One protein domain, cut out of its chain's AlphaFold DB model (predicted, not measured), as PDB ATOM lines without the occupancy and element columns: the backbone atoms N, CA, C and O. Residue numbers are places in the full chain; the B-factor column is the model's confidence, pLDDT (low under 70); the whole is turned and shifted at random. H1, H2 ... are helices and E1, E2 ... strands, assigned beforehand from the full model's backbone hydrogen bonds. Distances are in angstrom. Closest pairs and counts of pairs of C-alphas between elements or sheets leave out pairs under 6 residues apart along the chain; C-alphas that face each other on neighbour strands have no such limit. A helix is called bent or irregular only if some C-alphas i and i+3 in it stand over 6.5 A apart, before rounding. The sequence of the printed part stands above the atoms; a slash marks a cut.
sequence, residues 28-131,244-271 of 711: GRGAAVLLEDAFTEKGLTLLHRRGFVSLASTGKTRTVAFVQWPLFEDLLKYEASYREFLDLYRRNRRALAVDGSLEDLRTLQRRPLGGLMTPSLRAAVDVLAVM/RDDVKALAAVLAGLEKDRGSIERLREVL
ATOM      1  N   GLY A  28     -22.712  20.251  12.214       82.50
ATOM      2  CA  GLY A  28     -22.997  21.541  12.837       82.50
ATOM      3  C   GLY A  28     -23.793  21.400  14.137       82.50
ATOM      4  O   GLY A  28     -23.624  22.201  15.063       82.50
ATOM      5  N   ARG A  29     -24.639  20.368  14.243       84.00
ATOM      6  CA  ARG A  29     -25.379  20.046  15.469       84.00
ATOM      7  C   ARG A  29     -24.460  19.408  16.507       84.00
ATOM      8  O   ARG A  29     -24.503  19.813  17.666       84.00
ATOM      9  N   GLY A  30     -23.587  18.488  16.089       85.75
ATOM     10  CA  GLY A  30     -22.544  17.928  16.954       85.75
ATOM     11  C   GLY A  30     -21.626  19.013  17.530       85.75
ATOM     12  O   GLY A  30     -21.354  19.032  18.728       85.75
ATOM     13  N   ALA A  31     -21.234  19.983  16.701       88.75
ATOM     14  CA  ALA A  31     -20.437  21.137  17.112       88.75
ATOM     15  C   ALA A  31     -21.154  22.023  18.147       88.75
ATOM     16  O   ALA A  31     -20.526  22.500  19.093       88.75
ATOM     17  N   ALA A  32     -22.467  22.233  18.000       89.00
ATOM     18  CA  ALA A  32     -23.255  22.984  18.977       89.00
ATOM     19  C   ALA A  32     -23.318  22.261  20.331       89.00
ATOM     20  O   ALA A  32     -23.077  22.897  21.353       89.00
ATOM     21  N   VAL A  33     -23.569  20.945  20.332       89.00
ATOM     22  CA  VAL A  33     -23.599  20.119  21.553       89.00
ATOM     23  C   VAL A  33     -22.248  20.151  22.268       89.00
ATOM     24  O   VAL A  33     -22.198  20.424  23.463       89.00
ATOM     25  N   LEU A  34     -21.145  19.978  21.532       90.00
ATOM     26  CA  LEU A  34     -19.792  20.045  22.092       90.00
ATOM     27  C   LEU A  34     -19.515  21.391  22.786       90.00
ATOM     28  O   LEU A  34     -18.950  21.434  23.879       90.00
ATOM     29  N   LEU A  35     -19.921  22.503  22.165       90.62
ATOM     30  CA  LEU A  35     -19.759  23.833  22.752       90.62
ATOM     31  C   LEU A  35     -20.710  24.078  23.933       90.62
ATOM     32  O   LEU A  35     -20.331  24.781  24.868       90.62
ATOM     33  N   GLU A  36     -21.920  23.521  23.922       90.50
ATOM     34  CA  GLU A  36     -22.842  23.590  25.062       90.50
ATOM     35  C   GLU A  36     -22.326  22.782  26.259       90.50
ATOM     36  O   GLU A  36     -22.424  23.255  27.391       90.50
ATOM     37  N   ASP A  37     -21.702  21.629  26.033       89.31
ATOM     38  CA  ASP A  37     -21.087  20.830  27.094       89.31
ATOM     39  C   ASP A  37     -19.910  21.568  27.749       89.31
ATOM     40  O   ASP A  37     -19.793  21.582  28.981       89.31
ATOM     41  N   ALA A  38     -19.071  22.235  26.952       89.38
ATOM     42  CA  ALA A  38     -17.920  22.989  27.448       89.38
ATOM     43  C   ALA A  38     -18.314  24.334  28.091       89.38
ATOM     44  O   ALA A  38     -17.922  24.630  29.221       89.38
ATOM     45  N   PHE A  39     -19.135  25.143  27.413       89.62
ATOM     46  CA  PHE A  39     -19.410  26.537  27.790       89.62
ATOM     47  C   PHE A  39     -20.803  26.772  28.384       89.62
ATOM     48  O   PHE A  39     -21.096  27.895  28.798       89.62
ATOM     49  N   THR A  40     -21.659  25.752  28.474       90.38
ATOM     50  CA  THR A  40     -23.105  25.849  28.758       90.38
ATOM     51  C   THR A  40     -23.910  26.503  27.634       90.38
ATOM     52  O   THR A  40     -23.385  27.217  26.777       90.38
ATOM     53  N   GLU A  41     -25.232  26.350  27.694       88.88
ATOM     54  CA  GLU A  41     -26.188  26.999  26.789       88.88
ATOM     55  C   GLU A  41     -25.994  28.531  26.704       88.88
ATOM     56  O   GLU A  41     -26.025  29.151  25.631       88.88
ATOM     57  N   LYS A  42     -25.755  29.158  27.863       88.00
ATOM     58  CA  LYS A  42     -25.519  30.603  27.971       88.00
ATOM     59  C   LYS A  42     -24.171  30.996  27.374       88.00
ATOM     60  O   LYS A  42     -24.082  32.051  26.748       88.00
ATOM     61  N   GLY A  43     -23.145  30.161  27.533       88.56
ATOM     62  CA  GLY A  43     -21.828  30.399  26.950       88.56
ATOM     63  C   GLY A  43     -21.822  30.248  25.433       88.56
ATOM     64  O   GLY A  43     -21.270  31.116  24.765       88.56
ATOM     65  N   LEU A  44     -22.526  29.263  24.862       90.31
ATOM     66  CA  LEU A  44     -22.694  29.178  23.403       90.31
ATOM     67  C   LEU A  44     -23.399  30.426  22.849       90.31
ATOM     68  O   LEU A  44     -22.959  31.013  21.860       90.31
ATOM     69  N   THR A  45     -24.460  30.883  23.519       89.94
ATOM     70  CA  THR A  45     -25.149  32.130  23.148       89.94
ATOM     71  C   THR A  45     -24.208  33.336  23.221       89.94
ATOM     72  O   THR A  45     -24.272  34.236  22.383       89.94
ATOM     73  N   LEU A  46     -23.313  33.364  24.209       91.25
ATOM     74  CA  LEU A  46     -22.314  34.412  24.352       91.25
ATOM     75  C   LEU A  46     -21.257  34.355  23.242       91.25
ATOM     76  O   LEU A  46     -21.002  35.383  22.624       91.25
ATOM     77  N   LEU A  47     -20.697  33.180  22.941       92.81
ATOM     78  CA  LEU A  47     -19.769  32.970  21.823       92.81
ATOM     79  C   LEU A  47     -20.407  33.408  20.498       92.81
ATOM     80  O   LEU A  47     -19.772  34.093  19.694       92.81
ATOM     81  N   HIS A  48     -21.694  33.102  20.313       91.69
ATOM     82  CA  HIS A  48     -22.462  33.575  19.171       91.69
ATOM     83  C   HIS A  48     -22.552  35.103  19.131       91.69
ATOM     84  O   HIS A  48     -22.173  35.708  18.132       91.69
ATOM     85  N   ARG A  49     -22.988  35.748  20.222       89.69
ATOM     86  CA  ARG A  49     -23.091  37.217  20.315       89.69
ATOM     87  C   ARG A  49     -21.746  37.922  20.126       89.69
ATOM     88  O   ARG A  49     -21.713  39.010  19.565       89.69
ATOM     89  N   ARG A  50     -20.651  37.310  20.582       90.81
ATOM     90  CA  ARG A  50     -19.296  37.877  20.552       90.81
ATOM     91  C   ARG A  50     -18.534  37.625  19.256       90.81
ATOM     92  O   ARG A  50     -17.406  38.071  19.153       90.81
ATOM     93  N   GLY A  51     -19.104  36.948  18.259       92.06
ATOM     94  CA  GLY A  51     -18.395  36.785  16.981       92.06
ATOM     95  C   GLY A  51     -17.604  35.500  16.811       92.06
ATOM     96  O   GLY A  51     -17.061  35.313  15.732       92.06
ATOM     97  N   PHE A  52     -17.558  34.619  17.811       93.38
ATOM     98  CA  PHE A  52     -16.793  33.370  17.729       93.38
ATOM     99  C   PHE A  52     -17.472  32.343  16.829       93.38
ATOM    100  O   PHE A  52     -16.802  31.600  16.118       93.38
ATOM    101  N   VAL A  53     -18.805  32.298  16.854       92.56
ATOM    102  CA  VAL A  53     -19.596  31.373  16.038       92.56
ATOM    103  C   VAL A  53     -20.832  32.051  15.454       92.56
ATOM    104  O   VAL A  53     -21.395  32.992  16.023       92.56
ATOM    105  N   SER A  54     -21.304  31.543  14.321       90.06
ATOM    106  CA  SER A  54     -22.623  31.860  13.774       90.06
ATOM    107  C   SER A  54     -23.526  30.637  13.877       90.06
ATOM    108  O   SER A  54     -23.088  29.527  13.584       90.06
ATOM    109  N   LEU A  55     -24.769  30.830  14.315       87.31
ATOM    110  CA  LEU A  55     -25.745  29.758  14.506       87.31
ATOM    111  C   LEU A  55     -26.813  29.839  13.406       87.31
ATOM    112  O   LEU A  55     -27.334  30.920  13.149       87.31
ATOM    113  N   ALA A  56     -27.159  28.708  12.783       76.12
ATOM    114  CA  ALA A  56     -28.225  28.615  11.770       76.12
ATOM    115  C   ALA A  56     -29.624  28.387  12.377       76.12
ATOM    116  O   ALA A  56     -30.630  28.332  11.674       76.12
ATOM    117  N   SER A  57     -29.735  28.250  13.696       66.12
ATOM    118  CA  SER A  57     -30.995  27.967  14.379       66.12
ATOM    119  C   SER A  57     -30.959  28.533  15.795       66.12
ATOM    120  O   SER A  57     -30.011  28.286  16.537       66.12
ATOM    121  N   THR A  58     -31.988  29.295  16.168       54.84
ATOM    122  CA  THR A  58     -32.110  29.953  17.480       54.84
ATOM    123  C   THR A  58     -33.075  29.235  18.439       54.84
ATOM    124  O   THR A  58     -33.387  29.762  19.502       54.84
ATOM    125  N   GLY A  59     -33.529  28.021  18.093       57.78
ATOM    126  CA  GLY A  59     -34.460  27.207  18.892       57.78
ATOM    127  C   GLY A  59     -33.797  26.106  19.736       57.78
ATOM    128  O   GLY A  59     -32.623  26.200  20.084       57.78
ATOM    129  N   LYS A  60     -34.556  25.036  20.039       56.84
ATOM    130  CA  LYS A  60     -34.103  23.867  20.833       56.84
ATOM    131  C   LYS A  60     -33.010  23.027  20.154       56.84
ATOM    132  O   LYS A  60     -32.331  22.262  20.826       56.84
ATOM    133  N   THR A  61     -32.849  23.143  18.839       67.12
ATOM    134  CA  THR A  61     -31.832  22.431  18.054       67.12
ATOM    135  C   THR A  61     -30.929  23.449  17.382       67.12
ATOM    136  O   THR A  61     -31.262  23.962  16.314       67.12
ATOM    137  N   ARG A  62     -29.818  23.802  18.030       80.19
ATOM    138  CA  ARG A  62     -28.839  24.748  17.484       80.19
ATOM    139  C   ARG A  62     -27.848  24.024  16.587       80.19
ATOM    140  O   ARG A  62     -27.440  22.907  16.883       80.19
ATOM    141  N   THR A  63     -27.445  24.708  15.527       84.50
ATOM    142  CA  THR A  63     -26.472  24.209  14.557       84.50
ATOM    143  C   THR A  63     -25.429  25.296  14.354       84.50
ATOM    144  O   THR A  63     -25.783  26.438  14.034       84.50
ATOM    145  N   VAL A  64     -24.154  24.970  14.572       87.62
ATOM    146  CA  VAL A  64     -23.033  25.864  14.275       87.62
ATOM    147  C   VAL A  64     -22.877  25.935  12.764       87.62
ATOM    148  O   VAL A  64     -22.507  24.963  12.116       87.62
ATOM    149  N   ALA A  65     -23.177  27.102  12.207       83.81
ATOM    150  CA  ALA A  65     -23.076  27.356  10.781       83.81
ATOM    151  C   ALA A  65     -21.663  27.781  10.388       83.81
ATOM    152  O   ALA A  65     -21.195  27.429   9.316       83.81
ATOM    153  N   PHE A  66     -20.986  28.566  11.224       88.00
ATOM    154  CA  PHE A  66     -19.650  29.082  10.934       88.00
ATOM    155  C   PHE A  66     -18.873  29.326  12.226       88.00
ATOM    156  O   PHE A  66     -19.472  29.661  13.251       88.00
ATOM    157  N   VAL A  67     -17.551  29.171  12.163       91.00
ATOM    158  CA  VAL A  67     -16.635  29.313  13.297       91.00
ATOM    159  C   VAL A  67     -15.516  30.264  12.919       91.00
ATOM    160  O   VAL A  67     -14.871  30.076  11.890       91.00
ATOM    161  N   GLN A  68     -15.250  31.231  13.794       91.69
ATOM    162  CA  GLN A  68     -14.126  32.135  13.651       91.69
ATOM    163  C   GLN A  68     -12.898  31.613  14.379       91.69
ATOM    164  O   GLN A  68     -12.634  31.951  15.534       91.69
ATOM    165  N   TRP A  69     -12.131  30.781  13.677       90.25
ATOM    166  CA  TRP A  69     -10.929  30.149  14.218       90.25
ATOM    167  C   TRP A  69      -9.905  31.133  14.787       90.25
ATOM    168  O   TRP A  69      -9.458  30.872  15.905       90.25
ATOM    169  N   PRO A  70      -9.600  32.280  14.136       90.31
ATOM    170  CA  PRO A  70      -8.650  33.238  14.695       90.31
ATOM    171  C   PRO A  70      -9.027  33.716  16.099       90.31
ATOM    172  O   PRO A  70      -8.151  33.889  16.935       90.31
ATOM    173  N   LEU A  71     -10.322  33.873  16.405       91.12
ATOM    174  CA  LEU A  71     -10.766  34.283  17.739       91.12
ATOM    175  C   LEU A  71     -10.549  33.194  18.796       91.12
ATOM    176  O   LEU A  71     -10.169  33.507  19.923       91.12
ATOM    177  N   PHE A  72     -10.786  31.926  18.456       91.31
ATOM    178  CA  PHE A  72     -10.535  30.808  19.370       91.31
ATOM    179  C   PHE A  72      -9.039  30.582  19.602       91.31
ATOM    180  O   PHE A  72      -8.627  30.365  20.739       91.31
ATOM    181  N   GLU A  73      -8.225  30.679  18.552       90.06
ATOM    182  CA  GLU A  73      -6.764  30.629  18.658       90.06
ATOM    183  C   GLU A  73      -6.240  31.775  19.528       90.06
ATOM    184  O   GLU A  73      -5.395  31.557  20.397       90.06
ATOM    185  N   ASP A  74      -6.790  32.977  19.350       89.31
ATOM    186  CA  ASP A  74      -6.436  34.138  20.157       89.31
ATOM    187  C   ASP A  74      -6.756  33.947  21.634       89.31
ATOM    188  O   ASP A  74      -5.934  34.195  22.516       89.31
ATOM    189  N   LEU A  75      -7.968  33.467  21.895       91.00
ATOM    190  CA  LEU A  75      -8.455  33.183  23.229       91.00
ATOM    191  C   LEU A  75      -7.571  32.148  23.938       91.00
ATOM    192  O   LEU A  75      -7.220  32.354  25.095       91.00
ATOM    193  N   LEU A  76      -7.176  31.077  23.242       91.19
ATOM    194  CA  LEU A  76      -6.280  30.050  23.779       91.19
ATOM    195  C   LEU A  76      -4.855  30.567  24.002       91.19
ATOM    196  O   LEU A  76      -4.208  30.180  24.976       91.19
ATOM    197  N   LYS A  77      -4.354  31.425  23.109       92.00
ATOM    198  CA  LYS A  77      -3.004  31.991  23.195       92.00
ATOM    199  C   LYS A  77      -2.863  32.989  24.343       92.00
ATOM    200  O   LYS A  77      -1.836  32.993  25.013       92.00
ATOM    201  N   TYR A  78      -3.879  33.822  24.564       93.19
ATOM    202  CA  TYR A  78      -3.852  34.913  25.547       93.19
ATOM    203  C   TYR A  78      -4.711  34.638  26.786       93.19
ATOM    204  O   TYR A  78      -5.027  35.556  27.544       93.19
ATOM    205  N   GLU A  79      -5.080  33.377  27.015       93.38
ATOM    206  CA  GLU A  79      -5.896  32.953  28.156       93.38
ATOM    207  C   GLU A  79      -5.301  33.430  29.492       93.38
ATOM    208  O   GLU A  79      -6.012  34.005  30.316       93.38
ATOM    209  N   ALA A  80      -3.991  33.240  29.680       94.00
ATOM    210  CA  ALA A  80      -3.275  33.659  30.884       94.00
ATOM    211  C   ALA A  80      -3.364  35.178  31.095       94.00
ATOM    212  O   ALA A  80      -3.748  35.622  32.175       94.00
ATOM    213  N   SER A  81      -3.129  35.971  30.045       96.00
ATOM    214  CA  SER A  81      -3.212  37.433  30.114       96.00
ATOM    215  C   SER A  81      -4.634  37.917  30.424       96.00
ATOM    216  O   SER A  81      -4.819  38.855  31.198       96.00
ATOM    217  N   TYR A  82      -5.668  37.262  29.878       95.62
ATOM    218  CA  TYR A  82      -7.061  37.559  30.228       95.62
ATOM    219  C   TYR A  82      -7.404  37.187  31.679       95.62
ATOM    220  O   TYR A  82      -8.150  37.923  32.331       95.62
ATOM    221  N   ARG A  83      -6.876  36.070  32.202       95.12
ATOM    222  CA  ARG A  83      -7.032  35.692  33.619       95.12
ATOM    223  C   ARG A  83      -6.349  36.706  34.537       95.12
ATOM    224  O   ARG A  83      -6.976  37.148  35.498       95.12
ATOM    225  N   GLU A  84      -5.132  37.122  34.197       94.75
ATOM    226  CA  GLU A  84      -4.377  38.149  34.920       94.75
ATOM    227  C   GLU A  84      -5.128  39.485  34.932       94.75
ATOM    228  O   GLU A  84      -5.328  40.080  35.990       94.75
ATOM    229  N   PHE A  85      -5.660  39.919  33.783       96.19
ATOM    230  CA  PHE A  85      -6.528  41.096  33.708       96.19
ATOM    231  C   PHE A  85      -7.739  40.980  34.642       96.19
ATOM    232  O   PHE A  85      -8.038  41.923  35.374       96.19
ATOM    233  N   LEU A  86      -8.452  39.847  34.633       95.62
ATOM    234  CA  LEU A  86      -9.621  39.660  35.494       95.62
ATOM    235  C   LEU A  86      -9.262  39.702  36.977       95.62
ATOM    236  O   LEU A  86     -10.030  40.248  37.774       95.62
ATOM    237  N   ASP A  87      -8.133  39.112  37.354       94.12
ATOM    238  CA  ASP A  87      -7.654  39.123  38.727       94.12
ATOM    239  C   ASP A  87      -7.258  40.539  39.170       94.12
ATOM    240  O   ASP A  87      -7.787  41.053  40.163       94.12
ATOM    241  N   LEU A  88      -6.448  41.229  38.363       93.19
ATOM    242  CA  LEU A  88      -6.070  42.627  38.575       93.19
ATOM    243  C   LEU A  88      -7.284  43.545  38.665       93.19
ATOM    244  O   LEU A  88      -7.356  44.377  39.568       93.19
ATOM    245  N   TYR A  89      -8.258  43.379  37.770       93.62
ATOM    246  CA  TYR A  89      -9.508  44.131  37.773       93.62
ATOM    247  C   TYR A  89     -10.293  43.911  39.078       93.62
ATOM    248  O   TYR A  89     -10.743  44.871  39.711       93.62
ATOM    249  N   ARG A  90     -10.420  42.659  39.544       92.56
ATOM    250  CA  ARG A  90     -11.116  42.329  40.803       92.56
ATOM    251  C   ARG A  90     -10.404  42.897  42.027       92.56
ATOM    252  O   ARG A  90     -11.083  43.416  42.919       92.56
ATOM    253  N   ARG A  91      -9.072  42.803  42.084       90.56
ATOM    254  CA  ARG A  91      -8.259  43.361  43.176       90.56
ATOM    255  C   ARG A  91      -8.355  44.887  43.198       90.56
ATOM    256  O   ARG A  91      -8.714  45.450  44.234       90.56
ATOM    257  N   ASN A  92      -8.186  45.529  42.038       88.25
ATOM    258  CA  ASN A  92      -8.217  46.987  41.903       88.25
ATOM    259  C   ASN A  92      -9.577  47.629  42.203       88.25
ATOM    260  O   ASN A  92      -9.648  48.773  42.664       88.25
ATOM    261  N   ARG A  93     -10.665  46.873  42.025       85.56
ATOM    262  CA  ARG A  93     -12.007  47.290  42.441       85.56
ATOM    263  C   ARG A  93     -12.138  47.444  43.964       85.56
ATOM    264  O   ARG A  93     -12.937  48.263  44.417       85.56
ATOM    265  N   ARG A  94     -11.382  46.670  44.753       83.00
ATOM    266  CA  ARG A  94     -11.414  46.710  46.229       83.00
ATOM    267  C   ARG A  94     -10.403  47.707  46.795       83.00
ATOM    268  O   ARG A  94     -10.786  48.605  47.535       83.00
ATOM    269  N   ALA A  95      -9.138  47.579  46.415       81.88
ATOM    270  CA  ALA A  95      -8.017  48.397  46.890       81.88
ATOM    271  C   ALA A  95      -7.065  48.688  45.724       81.88
ATOM    272  O   ALA A  95      -7.227  48.083  44.676       81.88
ATOM    273  N   LEU A  96      -6.131  49.635  45.832       82.81
ATOM    274  CA  LEU A  96      -5.092  49.781  44.804       82.81
ATOM    275  C   LEU A  96      -4.202  48.530  44.832       82.81
ATOM    276  O   LEU A  96      -3.631  48.215  45.872       82.81
ATOM    277  N   ALA A  97      -4.117  47.801  43.720       81.94
ATOM    278  CA  ALA A  97      -3.264  46.625  43.602       81.94
ATOM    279  C   ALA A  97      -2.145  46.898  42.599       81.94
ATOM    280  O   ALA A  97      -2.411  47.194  41.432       81.94
ATOM    281  N   VAL A  98      -0.913  46.794  43.097       80.19
ATOM    282  CA  VAL A  98       0.334  47.077  42.370       80.19
ATOM    283  C   VAL A  98       1.054  45.813  41.904       80.19
ATOM    284  O   VAL A  98       1.945  45.890  41.066       80.19
ATOM    285  N   ASP A  99       0.638  44.649  42.402       79.62
ATOM    286  CA  ASP A  99       1.188  43.361  41.990       79.62
ATOM    287  C   ASP A  99       0.442  42.832  40.764       79.62
ATOM    288  O   ASP A  99      -0.764  42.576  40.834       79.62
ATOM    289  N   GLY A 100       1.154  42.611  39.664       83.25
ATOM    290  CA  GLY A 100       0.650  41.931  38.472       83.25
ATOM    291  C   GLY A 100       1.535  42.160  37.255       83.25
ATOM    292  O   GLY A 100       2.530  42.885  37.312       83.25
ATOM    293  N   SER A 101       1.179  41.537  36.138       88.44
ATOM    294  CA  SER A 101       1.999  41.571  34.922       88.44
ATOM    295  C   SER A 101       1.600  42.712  33.979       88.44
ATOM    296  O   SER A 101       0.601  42.652  33.257       88.44
ATOM    297  N   LEU A 102       2.422  43.771  33.934       91.31
ATOM    298  CA  LEU A 102       2.267  44.854  32.952       91.31
ATOM    299  C   LEU A 102       2.437  44.349  31.512       91.31
ATOM    300  O   LEU A 102       1.824  44.888  30.592       91.31
ATOM    301  N   GLU A 103       3.262  43.322  31.306       93.31
ATOM    302  CA  GLU A 103       3.473  42.707  29.997       93.31
ATOM    303  C   GLU A 103       2.206  42.016  29.481       93.31
ATOM    304  O   GLU A 103       1.848  42.191  28.314       93.31
ATOM    305  N   ASP A 104       1.471  41.321  30.352       93.69
ATOM    306  CA  ASP A 104       0.187  40.705  30.007       93.69
ATOM    307  C   ASP A 104      -0.863  41.751  29.629       93.69
ATOM    308  O   ASP A 104      -1.536  41.622  28.601       93.69
ATOM    309  N   LEU A 105      -0.960  42.844  30.393       94.19
ATOM    310  CA  LEU A 105      -1.862  43.942  30.043       94.19
ATOM    311  C   LEU A 105      -1.464  44.580  28.708       94.19
ATOM    312  O   LEU A 105      -2.316  44.730  27.837       94.19
ATOM    313  N   ARG A 106      -0.177  44.882  28.488       93.56
ATOM    314  CA  ARG A 106       0.328  45.415  27.206       93.56
ATOM    315  C   ARG A 106       0.066  44.476  26.034       93.56
ATOM    316  O   ARG A 106      -0.214  44.932  24.925       93.56
ATOM    317  N   THR A 107       0.134  43.171  26.270       93.88
ATOM    318  CA  THR A 107      -0.204  42.158  25.271       93.88
ATOM    319  C   THR A 107      -1.675  42.271  24.878       93.88
ATOM    320  O   THR A 107      -1.985  42.332  23.686       93.88
ATOM    321  N   LEU A 108      -2.573  42.419  25.857       93.06
ATOM    322  CA  LEU A 108      -3.993  42.687  25.615       93.06
ATOM    323  C   LEU A 108      -4.243  44.049  24.938       93.06
ATOM    324  O   LEU A 108      -5.100  44.130  24.058       93.06
ATOM    325  N   GLN A 109      -3.477  45.098  25.260       93.62
ATOM    326  CA  GLN A 109      -3.560  46.424  24.613       93.62
ATOM    327  C   GLN A 109      -3.204  46.407  23.121       93.62
ATOM    328  O   GLN A 109      -3.583  47.317  22.389       93.62
ATOM    329  N   ARG A 110      -2.471  45.399  22.644       90.56
ATOM    330  CA  ARG A 110      -2.115  45.264  21.221       90.56
ATOM    331  C   ARG A 110      -3.145  44.473  20.418       90.56
ATOM    332  O   ARG A 110      -3.066  44.445  19.194       90.56
ATOM    333  N   ARG A 111      -4.107  43.825  21.080       88.19
ATOM    334  CA  ARG A 111      -5.128  43.013  20.404       88.19
ATOM    335  C   ARG A 111      -6.117  43.903  19.645       88.19
ATOM    336  O   ARG A 111      -6.460  44.965  20.165       88.19
ATOM    337  N   PRO A 112      -6.600  43.520  18.457       84.56
ATOM    338  CA  PRO A 112      -7.669  44.262  17.795       84.56
ATOM    339  C   PRO A 112      -8.954  44.226  18.635       84.56
ATOM    340  O   PRO A 112      -9.157  43.321  19.445       84.56
ATOM    341  N   LEU A 113      -9.820  45.225  18.449       86.25
ATOM    342  CA  LEU A 113     -11.161  45.195  19.033       86.25
ATOM    343  C   LEU A 113     -11.994  44.115  18.335       86.25
ATOM    344  O   LEU A 113     -11.997  44.033  17.109       86.25
ATOM    345  N   GLY A 114     -12.714  43.318  19.119       83.38
ATOM    346  CA  GLY A 114     -13.539  42.217  18.627       83.38
ATOM    347  C   GLY A 114     -13.484  40.988  19.526       83.38
ATOM    348  O   GLY A 114     -12.693  40.917  20.469       83.38
ATOM    349  N   GLY A 115     -14.366  40.017  19.285       87.75
ATOM    350  CA  GLY A 115     -14.459  38.850  20.161       87.75
ATOM    351  C   GLY A 115     -14.802  39.241  21.606       87.75
ATOM    352  O   GLY A 115     -15.855  39.817  21.889       87.75
ATOM    353  N   LEU A 116     -13.885  38.923  22.526       89.44
ATOM    354  CA  LEU A 116     -13.965  39.303  23.944       89.44
ATOM    355  C   LEU A 116     -13.307  40.659  24.255       89.44
ATOM    356  O   LEU A 116     -13.565  41.215  25.321       89.44
ATOM    357  N   MET A 117     -12.496  41.210  23.345       92.69
ATOM    358  CA  MET A 117     -11.843  42.513  23.500       92.69
ATOM    359  C   MET A 117     -12.778  43.634  23.030       92.69
ATOM    360  O   MET A 117     -12.692  44.134  21.909       92.69
ATOM    361  N   THR A 118     -13.725  44.008  23.884       90.38
ATOM    362  CA  THR A 118     -14.675  45.098  23.613       90.38
ATOM    363  C   THR A 118     -14.042  46.468  23.878       90.38
ATOM    364  O   THR A 118     -13.041  46.544  24.593       90.38
ATOM    365  N   PRO A 119     -14.623  47.579  23.382       91.12
ATOM    366  CA  PRO A 119     -14.130  48.924  23.698       91.12
ATOM    367  C   PRO A 119     -14.060  49.210  25.206       91.12
ATOM    368  O   PRO A 119     -13.078  49.766  25.688       91.12
ATOM    369  N   SER A 120     -15.068  48.778  25.968       92.12
ATOM    370  CA  SER A 120     -15.111  48.883  27.433       92.12
ATOM    371  C   SER A 120     -13.990  48.084  28.090       92.12
ATOM    372  O   SER A 120     -13.335  48.586  29.000       92.12
ATOM    373  N   LEU A 121     -13.755  46.851  27.630       93.44
ATOM    374  CA  LEU A 121     -12.705  45.997  28.175       93.44
ATOM    375  C   LEU A 121     -11.315  46.540  27.835       93.44
ATOM    376  O   LEU A 121     -10.465  46.596  28.716       93.44
ATOM    377  N   ARG A 122     -11.109  47.030  26.608       94.38
ATOM    378  CA  ARG A 122      -9.880  47.717  26.195       94.38
ATOM    379  C   ARG A 122      -9.608  48.944  27.057       94.38
ATOM    380  O   ARG A 122      -8.520  49.048  27.604       94.38
ATOM    381  N   ALA A 123     -10.607  49.802  27.254       93.12
ATOM    382  CA  ALA A 123     -10.470  50.969  28.120       93.12
ATOM    383  C   ALA A 123     -10.096  50.574  29.559       93.12
ATOM    384  O   ALA A 123      -9.247  51.217  30.172       93.12
ATOM    385  N   ALA A 124     -10.676  49.493  30.093       94.19
ATOM    386  CA  ALA A 124     -10.306  48.976  31.408       94.19
ATOM    387  C   ALA A 124      -8.870  48.422  31.440       94.19
ATOM    388  O   ALA A 124      -8.144  48.708  32.388       94.19
ATOM    389  N   VAL A 125      -8.440  47.673  30.418       95.38
ATOM    390  CA  VAL A 125      -7.052  47.196  30.276       95.38
ATOM    391  C   VAL A 125      -6.083  48.378  30.224       95.38
ATOM    392  O   VAL A 125      -5.090  48.367  30.944       95.38
ATOM    393  N   ASP A 126      -6.382  49.410  29.432       94.12
ATOM    394  CA  ASP A 126      -5.541  50.603  29.293       94.12
ATOM    395  C   ASP A 126      -5.395  51.345  30.622       94.12
ATOM    396  O   ASP A 126      -4.289  51.686  31.044       94.12
ATOM    397  N   VAL A 127      -6.516  51.540  31.314       92.38
ATOM    398  CA  VAL A 127      -6.560  52.165  32.635       92.38
ATOM    399  C   VAL A 127      -5.756  51.360  33.659       92.38
ATOM    400  O   VAL A 127      -4.953  51.941  34.388       92.38
ATOM    401  N   LEU A 128      -5.925  50.036  33.697       92.75
ATOM    402  CA  LEU A 128      -5.169  49.168  34.601       92.75
ATOM    403  C   LEU A 128      -3.675  49.137  34.254       92.75
ATOM    404  O   LEU A 128      -2.860  49.128  35.168       92.75
ATOM    405  N   ALA A 129      -3.301  49.165  32.973       93.69
ATOM    406  CA  ALA A 129      -1.904  49.151  32.538       93.69
ATOM    407  C   ALA A 129      -1.173  50.439  32.932       93.69
ATOM    408  O   ALA A 129      -0.055  50.382  33.446       93.69
ATOM    409  N   VAL A 130      -1.811  51.598  32.726       90.75
ATOM    410  CA  VAL A 130      -1.269  52.890  33.170       90.75
ATOM    411  C   VAL A 130      -1.132  52.892  34.687       90.75
ATOM    412  O   VAL A 130      -0.055  53.171  35.199       90.75
ATOM    413  N   MET A 131      -2.187  52.512  35.405       88.94
ATOM    414  CA  MET A 131      -2.161  52.471  36.863       88.94
ATOM    415  C   MET A 131      -1.073  51.531  37.399       88.94
ATOM    416  O   MET A 131      -0.351  51.924  38.305       88.94
ATOM    417  N   ARG A 244     -19.200  45.838  33.246       90.75
ATOM    418  CA  ARG A 244     -19.526  44.758  34.194       90.75
ATOM    419  C   ARG A 244     -20.016  43.512  33.470       90.75
ATOM    420  O   ARG A 244     -19.660  42.402  33.868       90.75
ATOM    421  N   ASP A 245     -20.821  43.689  32.433       90.75
ATOM    422  CA  ASP A 245     -21.336  42.580  31.636       90.75
ATOM    423  C   ASP A 245     -20.256  41.982  30.730       90.75
ATOM    424  O   ASP A 245     -20.185  40.761  30.595       90.75
ATOM    425  N   ASP A 246     -19.353  42.806  30.192       92.75
ATOM    426  CA  ASP A 246     -18.192  42.345  29.425       92.75
ATOM    427  C   ASP A 246     -17.214  41.527  30.279       92.75
ATOM    428  O   ASP A 246     -16.785  40.450  29.870       92.75
ATOM    429  N   VAL A 247     -16.919  41.976  31.501       93.88
ATOM    430  CA  VAL A 247     -16.070  41.240  32.449       93.88
ATOM    431  C   VAL A 247     -16.715  39.914  32.860       93.88
ATOM    432  O   VAL A 247     -16.032  38.890  32.930       93.88
ATOM    433  N   LYS A 248     -18.032  39.895  33.114       92.00
ATOM    434  CA  LYS A 248     -18.768  38.649  33.399       92.00
ATOM    435  C   LYS A 248     -18.744  37.695  32.209       92.00
ATOM    436  O   LYS A 248     -18.570  36.496  32.403       92.00
ATOM    437  N   ALA A 249     -18.918  38.223  30.999       92.31
ATOM    438  CA  ALA A 249     -18.831  37.455  29.767       92.31
ATOM    439  C   ALA A 249     -17.441  36.826  29.599       92.31
ATOM    440  O   ALA A 249     -17.349  35.619  29.394       92.31
ATOM    441  N   LEU A 250     -16.376  37.615  29.755       94.69
ATOM    442  CA  LEU A 250     -15.003  37.117  29.706       94.69
ATOM    443  C   LEU A 250     -14.781  36.012  30.750       94.69
ATOM    444  O   LEU A 250     -14.302  34.935  30.408       94.69
ATOM    445  N   ALA A 251     -15.201  36.233  31.998       94.38
ATOM    446  CA  ALA A 251     -15.076  35.239  33.061       94.38
ATOM    447  C   ALA A 251     -15.831  33.933  32.751       94.38
ATOM    448  O   ALA A 251     -15.312  32.854  33.021       94.38
ATOM    449  N   ALA A 252     -17.032  34.016  32.168       92.56
ATOM    450  CA  ALA A 252     -17.816  32.843  31.787       92.56
ATOM    451  C   ALA A 252     -17.157  32.037  30.656       92.56
ATOM    452  O   ALA A 252     -17.161  30.809  30.703       92.56
ATOM    453  N   VAL A 253     -16.566  32.710  29.661       92.88
ATOM    454  CA  VAL A 253     -15.848  32.028  28.573       92.88
ATOM    455  C   VAL A 253     -14.576  31.359  29.089       92.88
ATOM    456  O   VAL A 253     -14.348  30.193  28.785       92.88
ATOM    457  N   LEU A 254     -13.789  32.043  29.926       93.62
ATOM    458  CA  LEU A 254     -12.584  31.456  30.523       93.62
ATOM    459  C   LEU A 254     -12.905  30.255  31.429       93.62
ATOM    460  O   LEU A 254     -12.175  29.271  31.410       93.62
ATOM    461  N   ALA A 255     -14.019  30.286  32.168       91.75
ATOM    462  CA  ALA A 255     -14.463  29.138  32.965       91.75
ATOM    463  C   ALA A 255     -14.828  27.919  32.095       91.75
ATOM    464  O   ALA A 255     -14.567  26.784  32.485       91.75
ATOM    465  N   GLY A 256     -15.402  28.143  30.907       89.25
ATOM    466  CA  GLY A 256     -15.658  27.070  29.941       89.25
ATOM    467  C   GLY A 256     -14.372  26.452  29.383       89.25
ATOM    468  O   GLY A 256     -14.279  25.231  29.287       89.25
ATOM    469  N   LEU A 257     -13.351  27.273  29.106       89.69
ATOM    470  CA  LEU A 257     -12.021  26.779  28.716       89.69
ATOM    471  C   LEU A 257     -11.362  25.960  29.825       89.69
ATOM    472  O   LEU A 257     -10.729  24.949  29.545       89.69
ATOM    473  N   GLU A 258     -11.509  26.384  31.080       89.88
ATOM    474  CA  GLU A 258     -10.972  25.649  32.227       89.88
ATOM    475  C   GLU A 258     -11.624  24.275  32.377       89.88
ATOM    476  O   GLU A 258     -10.949  23.298  32.695       89.88
ATOM    477  N   LYS A 259     -12.934  24.196  32.121       88.12
ATOM    478  CA  LYS A 259     -13.695  22.951  32.194       88.12
ATOM    479  C   LYS A 259     -13.255  21.943  31.132       88.12
ATOM    480  O   LYS A 259     -13.123  20.764  31.448       88.12
ATOM    481  N   ASP A 260     -13.081  22.385  29.886       85.50
ATOM    482  CA  ASP A 260     -12.710  21.501  28.777       85.50
ATOM    483  C   ASP A 260     -11.994  22.246  27.640       85.50
ATOM    484  O   ASP A 260     -12.555  22.502  26.576       85.50
ATOM    485  N   ARG A 261     -10.712  22.566  27.839       84.06
ATOM    486  CA  ARG A 261      -9.884  23.248  26.828       84.06
ATOM    487  C   ARG A 261      -9.825  22.492  25.494       84.06
ATOM    488  O   ARG A 261      -9.800  23.115  24.433       84.06
ATOM    489  N   GLY A 262      -9.847  21.157  25.545       85.75
ATOM    490  CA  GLY A 262      -9.803  20.281  24.371       85.75
ATOM    491  C   GLY A 262     -11.064  20.337  23.503       85.75
ATOM    492  O   GLY A 262     -11.058  19.830  22.380       85.75
ATOM    493  N   SER A 263     -12.147  20.975  23.965       85.38
ATOM    494  CA  SER A 263     -13.367  21.143  23.172       85.38
ATOM    495  C   SER A 263     -13.129  21.959  21.898       85.38
ATOM    496  O   SER A 263     -13.774  21.702  20.888       85.38
ATOM    497  N   ILE A 264     -12.208  22.931  21.917       86.31
ATOM    498  CA  ILE A 264     -11.899  23.771  20.746       86.31
ATOM    499  C   ILE A 264     -11.138  22.975  19.682       86.31
ATOM    500  O   ILE A 264     -11.416  23.122  18.493       86.31
ATOM    501  N   GLU A 265     -10.206  22.119  20.095       84.31
ATOM    502  CA  GLU A 265      -9.455  21.251  19.183       84.31
ATOM    503  C   GLU A 265     -10.392  20.216  18.545       84.31
ATOM    504  O   GLU A 265     -10.473  20.124  17.318       84.31
ATOM    505  N   ARG A 266     -11.217  19.549  19.364       88.81
ATOM    506  CA  ARG A 266     -12.245  18.603  18.897       88.81
ATOM    507  C   ARG A 266     -13.316  19.246  18.017       88.81
ATOM    508  O   ARG A 266     -13.894  18.570  17.173       88.81
ATOM    509  N   LEU A 267     -13.580  20.547  18.160       89.56
ATOM    510  CA  LEU A 267     -14.547  21.256  17.316       89.56
ATOM    511  C   LEU A 267     -14.172  21.173  15.831       89.56
ATOM    512  O   LEU A 267     -15.060  21.039  14.990       89.56
ATOM    513  N   ARG A 268     -12.873  21.229  15.501       87.00
ATOM    514  CA  ARG A 268     -12.398  21.062  14.116       87.00
ATOM    515  C   ARG A 268     -12.681  19.661  13.603       87.00
ATOM    516  O   ARG A 268     -13.183  19.519  12.494       87.00
ATOM    517  N   GLU A 269     -12.392  18.655  14.423       85.31
ATOM    518  CA  GLU A 269     -12.620  17.250  14.090       85.31
ATOM    519  C   GLU A 269     -14.103  17.004  13.810       85.31
ATOM    520  O   GLU A 269     -14.442  16.515  12.734       85.31
ATOM    521  N   VAL A 270     -14.985  17.457  14.709       87.56
ATOM    522  CA  VAL A 270     -16.442  17.329  14.565       87.56
ATOM    523  C   VAL A 270     -16.942  18.003  13.289       87.56
ATOM    524  O   VAL A 270     -17.719  17.401  12.557       87.56
ATOM    525  N   LEU A 271     -16.473  19.216  12.980       84.00
ATOM    526  CA  LEU A 271     -16.872  19.934  11.763       84.00
ATOM    527  C   LEU A 271     -16.278  19.347  10.472       84.00
ATOM    528  O   LEU A 271     -16.789  19.636   9.393       84.00
TER     529      LEU A 271
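What this domain is: This is residues 28 to 131 and 244 to 271 of the 711 residues of an uncharacterized protein of Elusimicrobia bacterium CG22_combo_CG10-13_8_21_14_all_63_91 (UniProt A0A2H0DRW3). Look for an elongated, mostly helical body with H6 in its middle: at one end bent H1, H7 and the small hairpin E1 E2, at the other H3, H4 and H5, with H2 joining E2 to H3. The printed part has 132 residues, with seven helices and two antiparallel strands, in the order H1 E1 E2 H2 H3 H4 H5 H6 H7. It is compact, radius of gyration of the C-alphas 15.5 A, spanning 46 by 24 by 23 A.

Where its parts are: Find C-alpha 28 at (-22.997, 21.541, 12.837), where H1 begins, residues 28 to 49. By its hydrogen bonds it is one helix, but bent: C-alphas 38 and 41 are 9.2 A apart, between arms H1a, 28 to 38, and H1b, 41 to 49. Next come E1, 53 to 55, E2, 64 to 67, H2, 69 to 77, H3, 79 to 94, 23.4 A long, H4, 102 to 109, and H5, 119 to 131, 18.1 A. After the cut, H6, 244 to 259, runs 22.7 A, and H7, 263 to 271, ends at (-16.872, 19.934, 11.763).

How they stand to each other: H1a touches H7, opposite ways at a shallow tilt of 12 degrees, closest C-alphas Ala 31 and Leu 267, 5.9 A. In the hairpin E1 E2, N 54 and O 66 are 2.8 A apart. H2 is close to but not clearly touching H7, Phe 72 to Ile 264, 7.3 A between C-alphas. H4 and H5, a helical hairpin, touch at C-alphas Leu 105 and Ala 129, 5.8 A. H6 touches H1b, Gly 43 to Val 253, 6.4 A between C-alphas, and H3, Glu 79 to Leu 254, 7.3 A. Every O i to N i+4 pair is within hydrogen-bond range in H1a, H1b, H2, H4, H5 and H6; H3 has 11 of 12, H7 3 of 5.

The domain as a whole: The farthest C-alphas, Thr 61 and Val 98, are 47.3 A apart. Residues 132 to 243 are not printed; C-alphas 131 and 244 are 19.2 A apart. Of the links printed whole, none is long. Residues 57 to 61 have pLDDT under 70.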